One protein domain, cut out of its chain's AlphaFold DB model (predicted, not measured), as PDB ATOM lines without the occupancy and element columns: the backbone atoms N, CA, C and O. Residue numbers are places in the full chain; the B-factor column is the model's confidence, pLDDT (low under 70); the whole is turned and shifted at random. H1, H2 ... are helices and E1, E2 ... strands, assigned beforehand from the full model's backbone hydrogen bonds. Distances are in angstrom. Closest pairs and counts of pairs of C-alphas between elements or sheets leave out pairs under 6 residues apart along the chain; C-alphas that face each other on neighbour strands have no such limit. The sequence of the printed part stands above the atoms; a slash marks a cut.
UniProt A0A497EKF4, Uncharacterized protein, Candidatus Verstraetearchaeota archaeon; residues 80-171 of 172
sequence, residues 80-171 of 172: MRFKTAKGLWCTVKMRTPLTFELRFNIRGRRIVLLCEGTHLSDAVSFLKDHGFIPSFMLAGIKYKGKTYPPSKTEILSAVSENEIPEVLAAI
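AT A GLANCE: This is residues 80 to 171 of the 172 residues of an uncharacterized protein of Candidatus Verstraetearchaeota archaeon (UniProt A0A497EKF4). The domain is one strongly twisted wall of five antiparallel strands with two helices over one face, H1 along the strands and H2 across them, and no named helix on the other face. The short last helix, H3, packs on H2 and lies off the sheet. The printed part has 92 residues with five named strands and three named helices, in the order E1 E2 E3 E4 H1 E5 H2 H3, and the sheet runs E1 E2 E3 E4 E5. The class is mixed, helices and strands; the whole is compact, with a radius of gyration of the C-alphas of 12.4 A, and its outline is elongated, spanning 39 by 24 by 22 A.

HOW THE PARTS SIT: E1, residues 80 to 83, and E2, residues 89 to 96, form a hairpin, with N 82 and O 90 3.1 A apart. E2 and E3, residues 99 to 106, form the next hairpin, with N 93 and O 101 at 2.9 A. E3 and E4, residues 109 to 116, form a third, with N 102 and O 113 at 2.8 A. E1 to E4 are a meander, each strand the antiparallel neighbour of the one before. H1, residues 120 to 130, is on the sheet at a height of 7.2 A and lies over E3, along the strands, at 15 degrees to E3 on the local plane. The closest C-alphas of H1 and E3 are those of Leu 120 and Phe 100, 7.6 A apart. E5, residues 140 to 144, is an edge strand, like E1, and is antiparallel to E4, with N 112 and O 142 at 2.8 A. H2, residues 152 to 161, is on the same face as H1 at a height of 9.7 A and runs across the strands, at 73 degrees to E4 on the local plane. It lies over E4, and only just over E3 and E5, with 3 of its C-alphas on each. The closest C-alphas of H2 and E4 are those of Ile 155 and Ile 111, 7.6 A apart. H1 and H2 are close but not clearly touching, the C-alphas of His 130 and Ser 160 being closest at 7.8 A; they run the same way at a steep tilt of 63 degrees. H3, residues 165 to 169, is not on the sheet and touches H2, with the C-alphas of Pro 165 and Glu 154 closest at 5.6 A. In H1, H2 and H3 every O i to N i+4 pair is within hydrogen-bond range.

IN THESE COORDINATES: E1 begins at C-alpha 80, (22.671, 5.579, 131.417), and is 10.7 A long. E2, E3 and E4 measure 21.8 A, 22.6 A and 22.9 A. H1 measures 15.1 A from C-alpha 120, (29.638, 9.336, 139.747), E5 13.6 A and H2 14.3 A. H3, 6.3 A long, ends at C-alpha 169, (23.904, 37.760, 126.009).

THE WHOLE: The two C-alphas farthest apart are those of Pro 97 and Ile 171, at 41.3 A. The printed part has no cut, and no link is long. The mean pLDDT of the printed part is 79.4; residues 117 to 118, 146 to 149 and 164 to 171 are under 70.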
ATOM      1  N   MET A  80      23.811   5.285 130.540       90.25
ATOM      2  CA  MET A  80      22.671   5.579 131.417       90.25
ATOM      3  C   MET A  80      22.090   6.948 131.062       90.25
ATOM      4  O   MET A  80      22.805   7.817 130.566       90.25
ATOM      5  N   ARG A  81      20.788   7.156 131.290       91.81
ATOM      6  CA  ARG A  81      20.133   8.455 131.088       91.81
ATOM      7  C   ARG A  81      19.313   8.854 132.298       91.81
ATOM      8  O   ARG A  81      18.661   8.011 132.905       91.81
ATOM      9  N   PHE A  82      19.310  10.145 132.595       90.00
ATOM     10  CA  PHE A  82      18.432  10.754 133.589       90.00
ATOM     11  C   PHE A  82      18.099  12.195 133.182       90.00
ATOM     12  O   PHE A  82      18.768  12.768 132.317       90.00
ATOM     13  N   LYS A  83      17.046  12.760 133.774       89.69
ATOM     14  CA  LYS A  83      16.705  14.179 133.626       89.69
ATOM     15  C   LYS A  83      17.318  14.983 134.769       89.69
ATOM     16  O   LYS A  83      17.277  14.525 135.907       89.69
ATOM     17  N   THR A  84      17.871  16.151 134.458       89.44
ATOM     18  CA  THR A  84      18.282  17.144 135.462       89.44
ATOM     19  C   THR A  84      17.063  17.796 136.119       89.44
ATOM     20  O   THR A  84      15.938  17.625 135.638       89.44
ATOM     21  N   ALA A  85      17.291  18.602 137.162       83.81
ATOM     22  CA  ALA A  85      16.252  19.396 137.828       83.81
ATOM     23  C   ALA A  85      15.394  20.221 136.844       83.81
ATOM     24  O   ALA A  85      14.175  20.294 136.971       83.81
ATOM     25  N   LYS A  86      16.018  20.796 135.806       85.00
ATOM     26  CA  LYS A  86      15.352  21.597 134.759       85.00
ATOM     27  C   LYS A  86      14.847  20.769 133.567       85.00
ATOM     28  O   LYS A  86      14.506  21.313 132.519       85.00
ATOM     29  N   GLY A  87      14.819  19.440 133.686       86.50
ATOM     30  CA  GLY A  87      14.268  18.540 132.671       86.50
ATOM     31  C   GLY A  87      15.185  18.246 131.478       86.50
ATOM     32  O   GLY A  87      14.763  17.533 130.561       86.50
ATOM     33  N   LEU A  88      16.434  18.727 131.485       88.38
ATOM     34  CA  LEU A  88      17.417  18.430 130.445       88.38
ATOM     35  C   LEU A  88      17.861  16.964 130.543       88.38
ATOM     36  O   LEU A  88      18.198  16.462 131.614       88.38
ATOM     37  N   TRP A  89      17.890  16.254 129.415       91.75
ATOM     38  CA  TRP A  89      18.390  14.880 129.382       91.75
ATOM     39  C   TRP A  89      19.918  14.842 129.442       91.75
ATOM     40  O   TRP A  89      20.594  15.296 128.518       91.75
ATOM     41  N   CYS A  90      20.449  14.195 130.478       92.12
ATOM     42  CA  CYS A  90      21.850  13.815 130.571       92.12
ATOM     43  C   CYS A  90      22.029  12.356 130.132       92.12
ATOM     44  O   CYS A  90      21.289  11.471 130.569       92.12
ATOM     45  N   THR A  91      23.010  12.095 129.267       93.56
ATOM     46  CA  THR A  91      23.470  10.737 128.944       93.56
ATOM     47  C   THR A  91      24.850  10.509 129.537       93.56
ATOM     48  O   THR A  91      25.815  11.142 129.115       93.56
ATOM     49  N   VAL A  92      24.946   9.561 130.461       92.88
ATOM     50  CA  VAL A  92      26.188   9.137 131.100       92.88
ATOM     51  C   VAL A  92      26.822   8.017 130.287       92.88
ATOM     52  O   VAL A  92      26.183   6.993 130.032       92.88
ATOM     53  N   LYS A  93      28.084   8.188 129.899       92.31
ATOM     54  CA  LYS A  93      28.908   7.128 129.311       92.31
ATOM     55  C   LYS A  93      30.173   6.926 130.125       92.31
ATOM     56  O   LYS A  93      30.829   7.895 130.485       92.31
ATOM     57  N   MET A  94      30.543   5.675 130.346       91.38
ATOM     58  CA  MET A  94      31.822   5.328 130.953       91.38
ATOM     59  C   MET A  94      32.914   5.305 129.873       91.38
ATOM     60  O   MET A  94      32.720   4.703 128.817       91.38
ATOM     61  N   ARG A  95      34.046   5.977 130.119       88.50
ATOM     62  CA  ARG A  95      35.284   5.809 129.331       88.50
ATOM     63  C   ARG A  95      36.199   4.785 129.984       88.50
ATOM     64  O   ARG A  95      36.706   3.894 129.318       88.50
ATOM     65  N   THR A  96      36.380   4.935 131.289       87.88
ATOM     66  CA  THR A  96      37.089   4.016 132.179       87.88
ATOM     67  C   THR A  96      36.258   3.902 133.462       87.88
ATOM     68  O   THR A  96      35.371   4.732 133.676       87.88
ATOM     69  N   PRO A  97      36.524   2.930 134.348       85.12
ATOM     70  CA  PRO A  97      35.778   2.791 135.600       85.12
ATOM     71  C   PRO A  97      35.772   4.033 136.507       85.12
ATOM     72  O   PRO A  97      34.910   4.125 137.379       85.12
ATOM     73  N   LEU A  98      36.703   4.973 136.308       83.56
ATOM     74  CA  LEU A  98      36.846   6.207 137.090       83.56
ATOM     75  C   LEU A  98      36.639   7.484 136.259       83.56
ATOM     76  O   LEU A  98      36.770   8.588 136.786       83.56
ATOM     77  N   THR A  99      36.329   7.355 134.966       86.62
ATOM     78  CA  THR A  99      36.165   8.493 134.056       86.62
ATOM     79  C   THR A  99      34.858   8.380 133.288       86.62
ATOM     80  O   THR A  99      34.644   7.439 132.512       86.62
ATOM     81  N   PHE A 100      34.009   9.396 133.423       89.56
ATOM     82  CA  PHE A 100      32.684   9.433 132.816       89.56
ATOM     83  C   PHE A 100      32.487  10.670 131.956       89.56
ATOM     84  O   PHE A 100      32.987  11.757 132.232       89.56
ATOM     85  N   GLU A 101      31.704  10.494 130.903       92.19
ATOM     86  CA  GLU A 101      31.195  11.570 130.079       92.19
ATOM     87  C   GLU A 101      29.723  11.806 130.379       92.19
ATOM     88  O   GLU A 101      28.887  10.924 130.175       92.19
ATOM     89  N   LEU A 102      29.406  13.036 130.760       91.62
ATOM     90  CA  LEU A 102      28.047  13.530 130.901       91.62
ATOM     91  C   LEU A 102      27.719  14.326 129.644       91.62
ATOM     92  O   LEU A 102      28.277  15.393 129.384       91.62
ATOM     93  N   ARG A 103      26.873  13.746 128.796       93.06
ATOM     94  CA  ARG A 103      26.551  14.276 127.471       93.06
ATOM     95  C   ARG A 103      25.178  14.933 127.491       93.06
ATOM     96  O   ARG A 103      24.188  14.282 127.826       93.06
ATOM     97  N   PHE A 104      25.129  16.172 127.029       90.38
ATOM     98  CA  PHE A 104      23.924  16.981 126.908       90.38
ATOM     99  C   PHE A 104      23.737  17.417 125.460       90.38
ATOM    100  O   PHE A 104      24.710  17.722 124.766       90.38
ATOM    101  N   ASN A 105      22.483  17.462 125.017       87.56
ATOM    102  CA  ASN A 105      22.107  18.081 123.753       87.56
ATOM    103  C   ASN A 105      21.182  19.258 124.061       87.56
ATOM    104  O   ASN A 105      20.075  19.041 124.544       87.56
ATOM    105  N   ILE A 106      21.633  20.478 123.779       82.00
ATOM    106  CA  ILE A 106      20.885  21.713 124.042       82.00
ATOM    107  C   ILE A 106      20.761  22.462 122.717       82.00
ATOM    108  O   ILE A 106      21.771  22.811 122.108       82.00
ATOM    109  N   ARG A 107      19.522  22.625 122.230       78.00
ATOM    110  CA  ARG A 107      19.153  23.283 120.955       78.00
ATOM    111  C   ARG A 107      20.125  22.983 119.788       78.00
ATOM    112  O   ARG A 107      20.687  23.879 119.168       78.00
ATOM    113  N   GLY A 108      20.360  21.697 119.513       75.50
ATOM    114  CA  GLY A 108      21.199  21.236 118.392       75.50
ATOM    115  C   GLY A 108      22.715  21.246 118.641       75.50
ATOM    116  O   GLY A 108      23.480  20.870 117.754       75.50
ATOM    117  N   ARG A 109      23.165  21.629 119.840       79.81
ATOM    118  CA  ARG A 109      24.577  21.610 120.247       79.81
ATOM    119  C   ARG A 109      24.821  20.491 121.231       79.81
ATOM    120  O   ARG A 109      23.978  20.213 122.083       79.81
ATOM    121  N   ARG A 110      25.995  19.875 121.137       87.06
ATOM    122  CA  ARG A 110      26.384  18.791 122.029       87.06
ATOM    123  C   ARG A 110      27.475  19.246 122.982       87.06
ATOM    124  O   ARG A 110      28.576  19.589 122.558       87.06
ATOM    125  N   ILE A 111      27.164  19.180 124.269       88.50
ATOM    126  CA  ILE A 111      28.078  19.473 125.372       88.50
ATOM    127  C   ILE A 111      28.456  18.145 126.022       88.50
ATOM    128  O   ILE A 111      27.606  17.282 126.243       88.50
ATOM    129  N   VAL A 112      29.741  17.954 126.298       90.19
ATOM    130  CA  VAL A 112      30.254  16.788 127.017       90.19
ATOM    131  C   VAL A 112      31.095  17.279 128.181       90.19
ATOM    132  O   VAL A 112      32.156  17.865 127.971       90.19
ATOM    133  N   LEU A 113      30.623  17.029 129.395       90.12
ATOM    134  CA  LEU A 113      31.378  17.259 130.618       90.12
ATOM    135  C   LEU A 113      32.134  15.971 130.955       90.12
ATOM    136  O   LEU A 113      31.551  14.885 130.923       90.12
ATOM    137  N   LEU A 114      33.437  16.082 131.199       89.06
ATOM    138  CA  LEU A 114      34.295  14.967 131.586       89.06
ATOM    139  C   LEU A 114      34.509  15.022 133.098       89.06
ATOM    140  O   LEU A 114      35.059  16.002 133.599       89.06
ATOM    141  N   CYS A 115      34.094  13.969 133.795       87.25
ATOM    142  CA  CYS A 115      34.307  13.790 135.229       87.25
ATOM    143  C   CYS A 115      35.338  12.680 135.436       87.25
ATOM    144  O   CYS A 115      35.232  11.619 134.816       87.25
ATOM    145  N   GLU A 116      36.327  12.928 136.287       84.06
ATOM    146  CA  GLU A 116      37.406  11.992 136.608       84.06
ATOM    147  C   GLU A 116      37.642  11.987 138.119       84.06
ATOM    148  O   GLU A 116      37.518  13.029 138.761       84.06
ATOM    149  N   GLY A 117      37.942  10.816 138.690       69.75
ATOM    150  CA  GLY A 117      38.381  10.691 140.086       69.75
ATOM    151  C   GLY A 117      37.334  11.044 141.150       69.75
ATOM    152  O   GLY A 117      37.676  11.139 142.323       69.75
ATOM    153  N   THR A 118      36.071  11.231 140.763       67.88
ATOM    154  CA  THR A 118      34.941  11.558 141.648       67.88
ATOM    155  C   THR A 118      33.897  10.444 141.622       67.88
ATOM    156  O   THR A 118      33.771   9.727 140.622       67.88
ATOM    157  N   HIS A 119      33.144  10.284 142.718       72.25
ATOM    158  CA  HIS A 119      31.999   9.377 142.740       72.25
ATOM    159  C   HIS A 119      30.978   9.865 141.712       72.25
ATOM    160  O   HIS A 119      30.579  11.030 141.686       72.25
ATOM    161  N   LEU A 120      30.571   8.975 140.808       73.00
ATOM    162  CA  LEU A 120      29.638   9.336 139.747       73.00
ATOM    163  C   LEU A 120      28.275   9.721 140.322       73.00
ATOM    164  O   LEU A 120      27.584  10.556 139.735       73.00
ATOM    165  N   SER A 121      27.888   9.121 141.452       78.56
ATOM    166  CA  SER A 121      26.671   9.507 142.157       78.56
ATOM    167  C   SER A 121      26.670  10.981 142.529       78.56
ATOM    168  O   SER A 121      25.649  11.610 142.292       78.56
ATOM    169  N   ASP A 122      27.786  11.560 142.975       81.44
ATOM    170  CA  ASP A 122      27.848  12.980 143.331       81.44
ATOM    171  C   ASP A 122      27.498  13.859 142.131       81.44
ATOM    172  O   ASP A 122      26.558  14.651 142.184       81.44
ATOM    173  N   ALA A 123      28.187  13.668 141.002       79.38
ATOM    174  CA  ALA A 123      27.936  14.451 139.793       79.38
ATOM    175  C   ALA A 123      26.493  14.283 139.280       79.38
ATOM    176  O   ALA A 123      25.881  15.233 138.787       79.38
ATOM    177  N   VAL A 124      25.929  13.076 139.398       84.38
ATOM    178  CA  VAL A 124      24.540  12.797 139.012       84.38
ATOM    179  C   VAL A 124      23.543  13.437 139.973       84.38
ATOM    180  O   VAL A 124      22.560  14.003 139.500       84.38
ATOM    181  N   SER A 125      23.783  13.378 141.281       84.62
ATOM    182  CA  SER A 125      22.944  14.002 142.308       84.62
ATOM    183  C   SER A 125      22.960  15.520 142.161       84.62
ATOM    184  O   SER A 125      21.898  16.116 142.033       84.62
ATOM    185  N   PHE A 126      24.133  16.143 141.993       83.75
ATOM    186  CA  PHE A 126      24.232  17.584 141.730       83.75
ATOM    187  C   PHE A 126      23.399  18.016 140.514       83.75
ATOM    188  O   PHE A 126      22.658  18.994 140.575       83.75
ATOM    189  N   LEU A 127      23.431  17.248 139.424       84.44
ATOM    190  CA  LEU A 127      22.609  17.532 138.246       84.44
ATOM    191  C   LEU A 127      21.110  17.284 138.461       84.44
ATOM    192  O   LEU A 127      20.284  18.009 137.899       84.44
ATOM    193  N   LYS A 128      20.743  16.238 139.202       83.81
ATOM    194  CA  LYS A 128      19.339  15.910 139.492       83.81
ATOM    195  C   LYS A 128      18.705  16.928 140.431       83.81
ATOM    196  O   LYS A 128      17.581  17.340 140.166       83.81
ATOM    197  N   ASP A 129      19.442  17.346 141.452       82.69
ATOM    198  CA  ASP A 129      18.913  18.120 142.572       82.69
ATOM    199  C   ASP A 129      19.135  19.621 142.372       82.69
ATOM    200  O   ASP A 129      18.268  20.433 142.689       82.69
ATOM    201  N   HIS A 130      20.273  19.998 141.785       80.19
ATOM    202  CA  HIS A 130      20.677  21.398 141.634       80.19
ATOM    203  C   HIS A 130      20.825  21.851 140.178       80.19
ATOM    204  O   HIS A 130      20.918  23.046 139.917       80.19
ATOM    205  N   GLY A 131      20.857  20.925 139.218       77.62
ATOM    206  CA  GLY A 131      20.970  21.241 137.792       77.62
ATOM    207  C   GLY A 131      22.383  21.576 137.307       77.62
ATOM    208  O   GLY A 131      22.602  21.581 136.100       77.62
ATOM    209  N   PHE A 132      23.364  21.774 138.189       79.75
ATOM    210  CA  PHE A 132      24.731  22.150 137.808       79.75
ATOM    211  C   PHE A 132      25.765  21.085 138.193       79.75
ATOM    212  O   PHE A 132      25.469  20.152 138.931       79.75
ATOM    213  N   ILE A 133      26.996  21.230 137.688       80.81
ATOM    214  CA  ILE A 133      28.158  20.458 138.154       80.81
ATOM    215  C   ILE A 133      29.209  21.425 138.694       80.81
ATOM    216  O   ILE A 133      29.612  22.338 137.962       80.81
ATOM    217  N   PRO A 134      29.695  21.233 139.933       80.56
ATOM    218  CA  PRO A 134      30.793  22.026 140.460       80.56
ATOM    219  C   PRO A 134      32.055  21.923 139.594       80.56
ATOM    220  O   PRO A 134      32.458  20.843 139.165       80.56
ATOM    221  N   SER A 135      32.739  23.051 139.379       79.62
ATOM    222  CA  SER A 135      33.920  23.100 138.503       79.62
ATOM    223  C   SER A 135      35.072  22.192 138.942       79.62
ATOM    224  O   SER A 135      35.847  21.784 138.080       79.62
ATOM    225  N   PHE A 136      35.186  21.887 140.239       81.19
ATOM    226  CA  PHE A 136      36.221  21.002 140.784       81.19
ATOM    227  C   PHE A 136      35.980  19.517 140.460       81.19
ATOM    228  O   PHE A 136      36.915  18.731 140.521       81.19
ATOM    229  N   MET A 137      34.755  19.132 140.078       81.38
ATOM    230  CA  MET A 137      34.422  17.766 139.644       81.38
ATOM    231  C   MET A 137      34.704  17.530 138.151       81.38
ATOM    232  O   MET A 137      34.500  16.429 137.634       81.38
ATOM    233  N   LEU A 138      35.114  18.576 137.427       84.00
ATOM    234  CA  LEU A 138      35.297  18.545 135.983       84.00
ATOM    235  C   LEU A 138      36.775  18.443 135.626       84.00
ATOM    236  O   LEU A 138      37.532  19.394 135.805       84.00
ATOM    237  N   ALA A 139      37.142  17.330 134.997       84.62
ATOM    238  CA  ALA A 139      38.433  17.161 134.339       84.62
ATOM    239  C   ALA A 139      38.495  17.914 133.000       84.62
ATOM    240  O   ALA A 139      39.564  18.289 132.528       84.62
ATOM    241  N   GLY A 140      37.345  18.163 132.365       84.12
ATOM    242  CA  GLY A 140      37.302  18.932 131.127       84.12
ATOM    243  C   GLY A 140      35.907  19.115 130.549       84.12
ATOM    244  O   GLY A 140      34.935  18.495 130.978       84.12
ATOM    245  N   ILE A 141      35.818  19.974 129.535       84.06
ATOM    246  CA  ILE A 141      34.589  20.245 128.788       84.06
ATOM    247  C   ILE A 141      34.894  20.124 127.299       84.06
ATOM    248  O   ILE A 141      35.864  20.695 126.807       84.06
ATOM    249  N   LYS A 142      34.055  19.391 126.568       84.00
ATOM    250  CA  LYS A 142      34.089  19.335 125.104       84.00
ATOM    251  C   LYS A 142      32.781  19.879 124.554       84.00
ATOM    252  O   LYS A 142      31.703  19.417 124.924       84.00
ATOM    253  N   TYR A 143      32.888  20.818 123.627       80.38
ATOM    254  CA  TYR A 143      31.759  21.406 122.920       80.38
ATOM    255  C   TYR A 143      31.806  21.011 121.443       80.38
ATOM    256  O   TYR A 143      32.867  21.014 120.819       80.38
ATOM    257  N   LYS A 144      30.649  20.649 120.886       79.19
ATOM    258  CA  LYS A 144      30.454  20.453 119.448       79.19
ATOM    259  C   LYS A 144      29.232  21.256 119.004       79.19
ATOM    260  O   LYS A 144      28.097  20.860 119.278       79.19
ATOM    261  N   GLY A 145      29.477  22.363 118.311       71.31
ATOM    262  CA  GLY A 145      28.461  23.241 117.732       71.31
ATOM    263  C   GLY A 145      29.042  24.093 116.603       71.31
ATOM    264  O   GLY A 145      30.249  24.073 116.378       71.31
ATOM    265  N   LYS A 146      28.171  24.790 115.862       63.69
ATOM    266  CA  LYS A 146      28.550  25.571 114.671       63.69
ATOM    267  C   LYS A 146      29.063  26.987 114.983       63.69
ATOM    268  O   LYS A 146      29.705  27.579 114.128       63.69
ATOM    269  N   THR A 147      28.774  27.529 116.169       65.69
ATOM    270  CA  THR A 147      29.203  28.872 116.608       65.69
ATOM    271  C   THR A 147      30.458  28.817 117.486       65.69
ATOM    272  O   THR A 147      30.846  27.732 117.932       65.69
ATOM    273  N   TYR A 148      31.091  29.978 117.719       56.56
ATOM    274  CA  TYR A 148      32.271  30.127 118.585       56.56
ATOM    275  C   TYR A 148      32.072  29.392 119.925       56.56
ATOM    276  O   TYR A 148      30.976  29.467 120.490       56.56
ATOM    277  N   PRO A 149      33.081  28.648 120.422       63.25
ATOM    278  CA  PRO A 149      32.942  27.880 121.649       63.25
ATOM    279  C   PRO A 149      32.697  28.823 122.839       63.25
ATOM    280  O   PRO A 149      33.561  29.647 123.137       63.25
ATOM    281  N   PRO A 150      31.549  28.713 123.528       71.50
ATOM    282  CA  PRO A 150      31.286  29.510 124.719       71.50
ATOM    283  C   PRO A 150      32.318  29.215 125.815       71.50
ATOM    284  O   PRO A 150      32.908  28.131 125.867       71.50
ATOM    285  N   SER A 151      32.524  30.175 126.708       81.06
ATOM    286  CA  SER A 151      33.384  30.025 127.880       81.06
ATOM    287  C   SER A 151      32.914  28.883 128.795       81.06
ATOM    288  O   SER A 151      31.767  28.433 128.753       81.06
ATOM    289  N   LYS A 152      33.803  28.413 129.682       78.38
ATOM    290  CA  LYS A 152      33.486  27.366 130.671       78.38
ATOM    291  C   LYS A 152      32.237  27.718 131.488       78.38
ATOM    292  O   LYS A 152      31.357  26.876 131.649       78.38
ATOM    293  N   THR A 153      32.153  28.954 131.973       80.44
ATOM    294  CA  THR A 153      31.034  29.448 132.787       80.44
ATOM    295  C   THR A 153      29.727  29.440 132.006       80.44
ATOM    296  O   THR A 153      28.709  28.968 132.499       80.44
ATOM    297  N   GLU A 154      29.772  29.895 130.758       77.12
ATOM    298  CA  GLU A 154      28.628  29.891 129.854       77.12
ATOM    299  C   GLU A 154      28.130  28.469 129.569       77.12
ATOM    300  O   GLU A 154      26.931  28.219 129.618       77.12
ATOM    301  N   ILE A 155      29.028  27.503 129.345       80.88
ATOM    302  CA  ILE A 155      28.642  26.099 129.139       80.88
ATOM    303  C   ILE A 155      27.970  25.507 130.380       80.88
ATOM    304  O   ILE A 155      26.979  24.789 130.261       80.88
ATOM    305  N   LEU A 156      28.506  25.774 131.570       81.50
ATOM    306  CA  LEU A 156      27.923  25.249 132.806       81.50
ATOM    307  C   LEU A 156      26.573  25.895 133.115       81.50
ATOM    308  O   LEU A 156      25.646  25.188 133.501       81.50
ATOM    309  N   SER A 157      26.438  27.197 132.852       81.25
ATOM    310  CA  SER A 157      25.151  27.893 132.913       81.25
ATOM    311  C   SER A 157      24.150  27.303 131.915       81.25
ATOM    312  O   SER A 157      23.014  27.015 132.276       81.25
ATOM    313  N   ALA A 158      24.596  26.990 130.694       78.06
ATOM    314  CA  ALA A 158      23.764  26.366 129.670       78.06
ATOM    315  C   ALA A 158      23.160  25.031 130.136       78.06
ATOM    316  O   ALA A 158      21.979  24.752 129.943       78.06
ATOM    317  N   VAL A 159      23.992  24.200 130.771       81.62
ATOM    318  CA  VAL A 159      23.576  22.913 131.342       81.62
ATOM    319  C   VAL A 159      22.627  23.112 132.525       81.62
ATOM    320  O   VAL A 159      21.630  22.394 132.605       81.62
ATOM    321  N   SER A 160      22.912  24.093 133.390       81.00
ATOM    322  CA  SER A 160      22.084  24.435 134.552       81.00
ATOM    323  C   SER A 160      20.694  24.900 134.153       81.00
ATOM    324  O   SER A 160      19.707  24.347 134.625       81.00
ATOM    325  N   GLU A 161      20.608  25.866 133.241       79.75
ATOM    326  CA  GLU A 161      19.345  26.505 132.868       79.75
ATOM    327  C   GLU A 161      18.593  25.776 131.753       79.75
ATOM    328  O   GLU A 161      17.444  26.106 131.482       79.75
ATOM    329  N   ASN A 162      19.197  24.758 131.122       79.50
ATOM    330  CA  ASN A 162      18.675  24.148 129.893       79.50
ATOM    331  C   ASN A 162      18.501  25.184 128.757       79.50
ATOM    332  O   ASN A 162      17.594  25.111 127.923       79.50
ATOM    333  N   GLU A 163      19.408  26.156 128.700       71.12
ATOM    334  CA  GLU A 163      19.404  27.244 127.724       71.12
ATOM    335  C   GLU A 163      20.785  27.420 127.094       71.12
ATOM    336  O   GLU A 163      21.739  26.748 127.463       71.12
ATOM    337  N   ILE A 164      20.907  28.265 126.073       61.91
ATOM    338  CA  ILE A 164      22.198  28.561 125.442       61.91
ATOM    339  C   ILE A 164      22.637  29.972 125.859       61.91
ATOM    340  O   ILE A 164      21.793  30.864 125.876       61.91
ATOM    341  N   PRO A 165      23.942  30.211 126.085       55.47
ATOM    342  CA  PRO A 165      24.496  31.517 126.464       55.47
ATOM    343  C   PRO A 165      24.134  32.686 125.540       55.47
ATOM    344  O   PRO A 165      24.034  33.812 126.003       55.47
ATOM    345  N   GLU A 166      23.874  32.440 124.254       54.38
ATOM    346  CA  GLU A 166      23.383  33.455 123.306       54.38
ATOM    347  C   GLU A 166      22.076  34.124 123.783       54.38
ATOM    348  O   GLU A 166      21.850  35.289 123.480       54.38
ATOM    349  N   VAL A 167      21.250  33.428 124.579       47.31
ATOM    350  CA  VAL A 167      20.064  34.007 125.241       47.31
ATOM    351  C   VAL A 167      20.465  34.873 126.442       47.31
ATOM    352  O   VAL A 167      19.886  35.930 126.645       47.31
ATOM    353  N   LEU A 168      21.508  34.494 127.189       42.56
ATOM    354  CA  LEU A 168      22.041  35.285 128.309       42.56
ATOM    355  C   LEU A 168      22.751  36.567 127.841       42.56
ATOM    356  O   LEU A 168      22.763  37.559 128.566       42.56
ATOM    357  N   ALA A 169      23.314  36.572 126.628       37.84
ATOM    358  CA  ALA A 169      23.904  37.760 126.009       37.84
ATOM    359  C   ALA A 169      22.850  38.754 125.483       37.84
ATOM    360  O   ALA A 169      23.150  39.938 125.361       37.84
ATOM    361  N   ALA A 170      21.629  38.290 125.200       37.59
ATOM    362  CA  ALA A 170      20.525  39.114 124.701       37.59
ATOM    363  C   ALA A 170      19.637  39.711 125.816       37.59
ATOM    364  O   ALA A 170      18.687  40.426 125.510       37.59
ATOM    365  N   ILE A 171      19.931  39.428 127.093       38.91
ATOM    366  CA  ILE A 171      19.213  39.956 128.273       38.91
ATOM    367  C   ILE A 171      20.035  41.070 128.968       38.91
ATOM    368  O   ILE A 171      19.967  41.258 130.180       38.91
TER     369      ILE A 171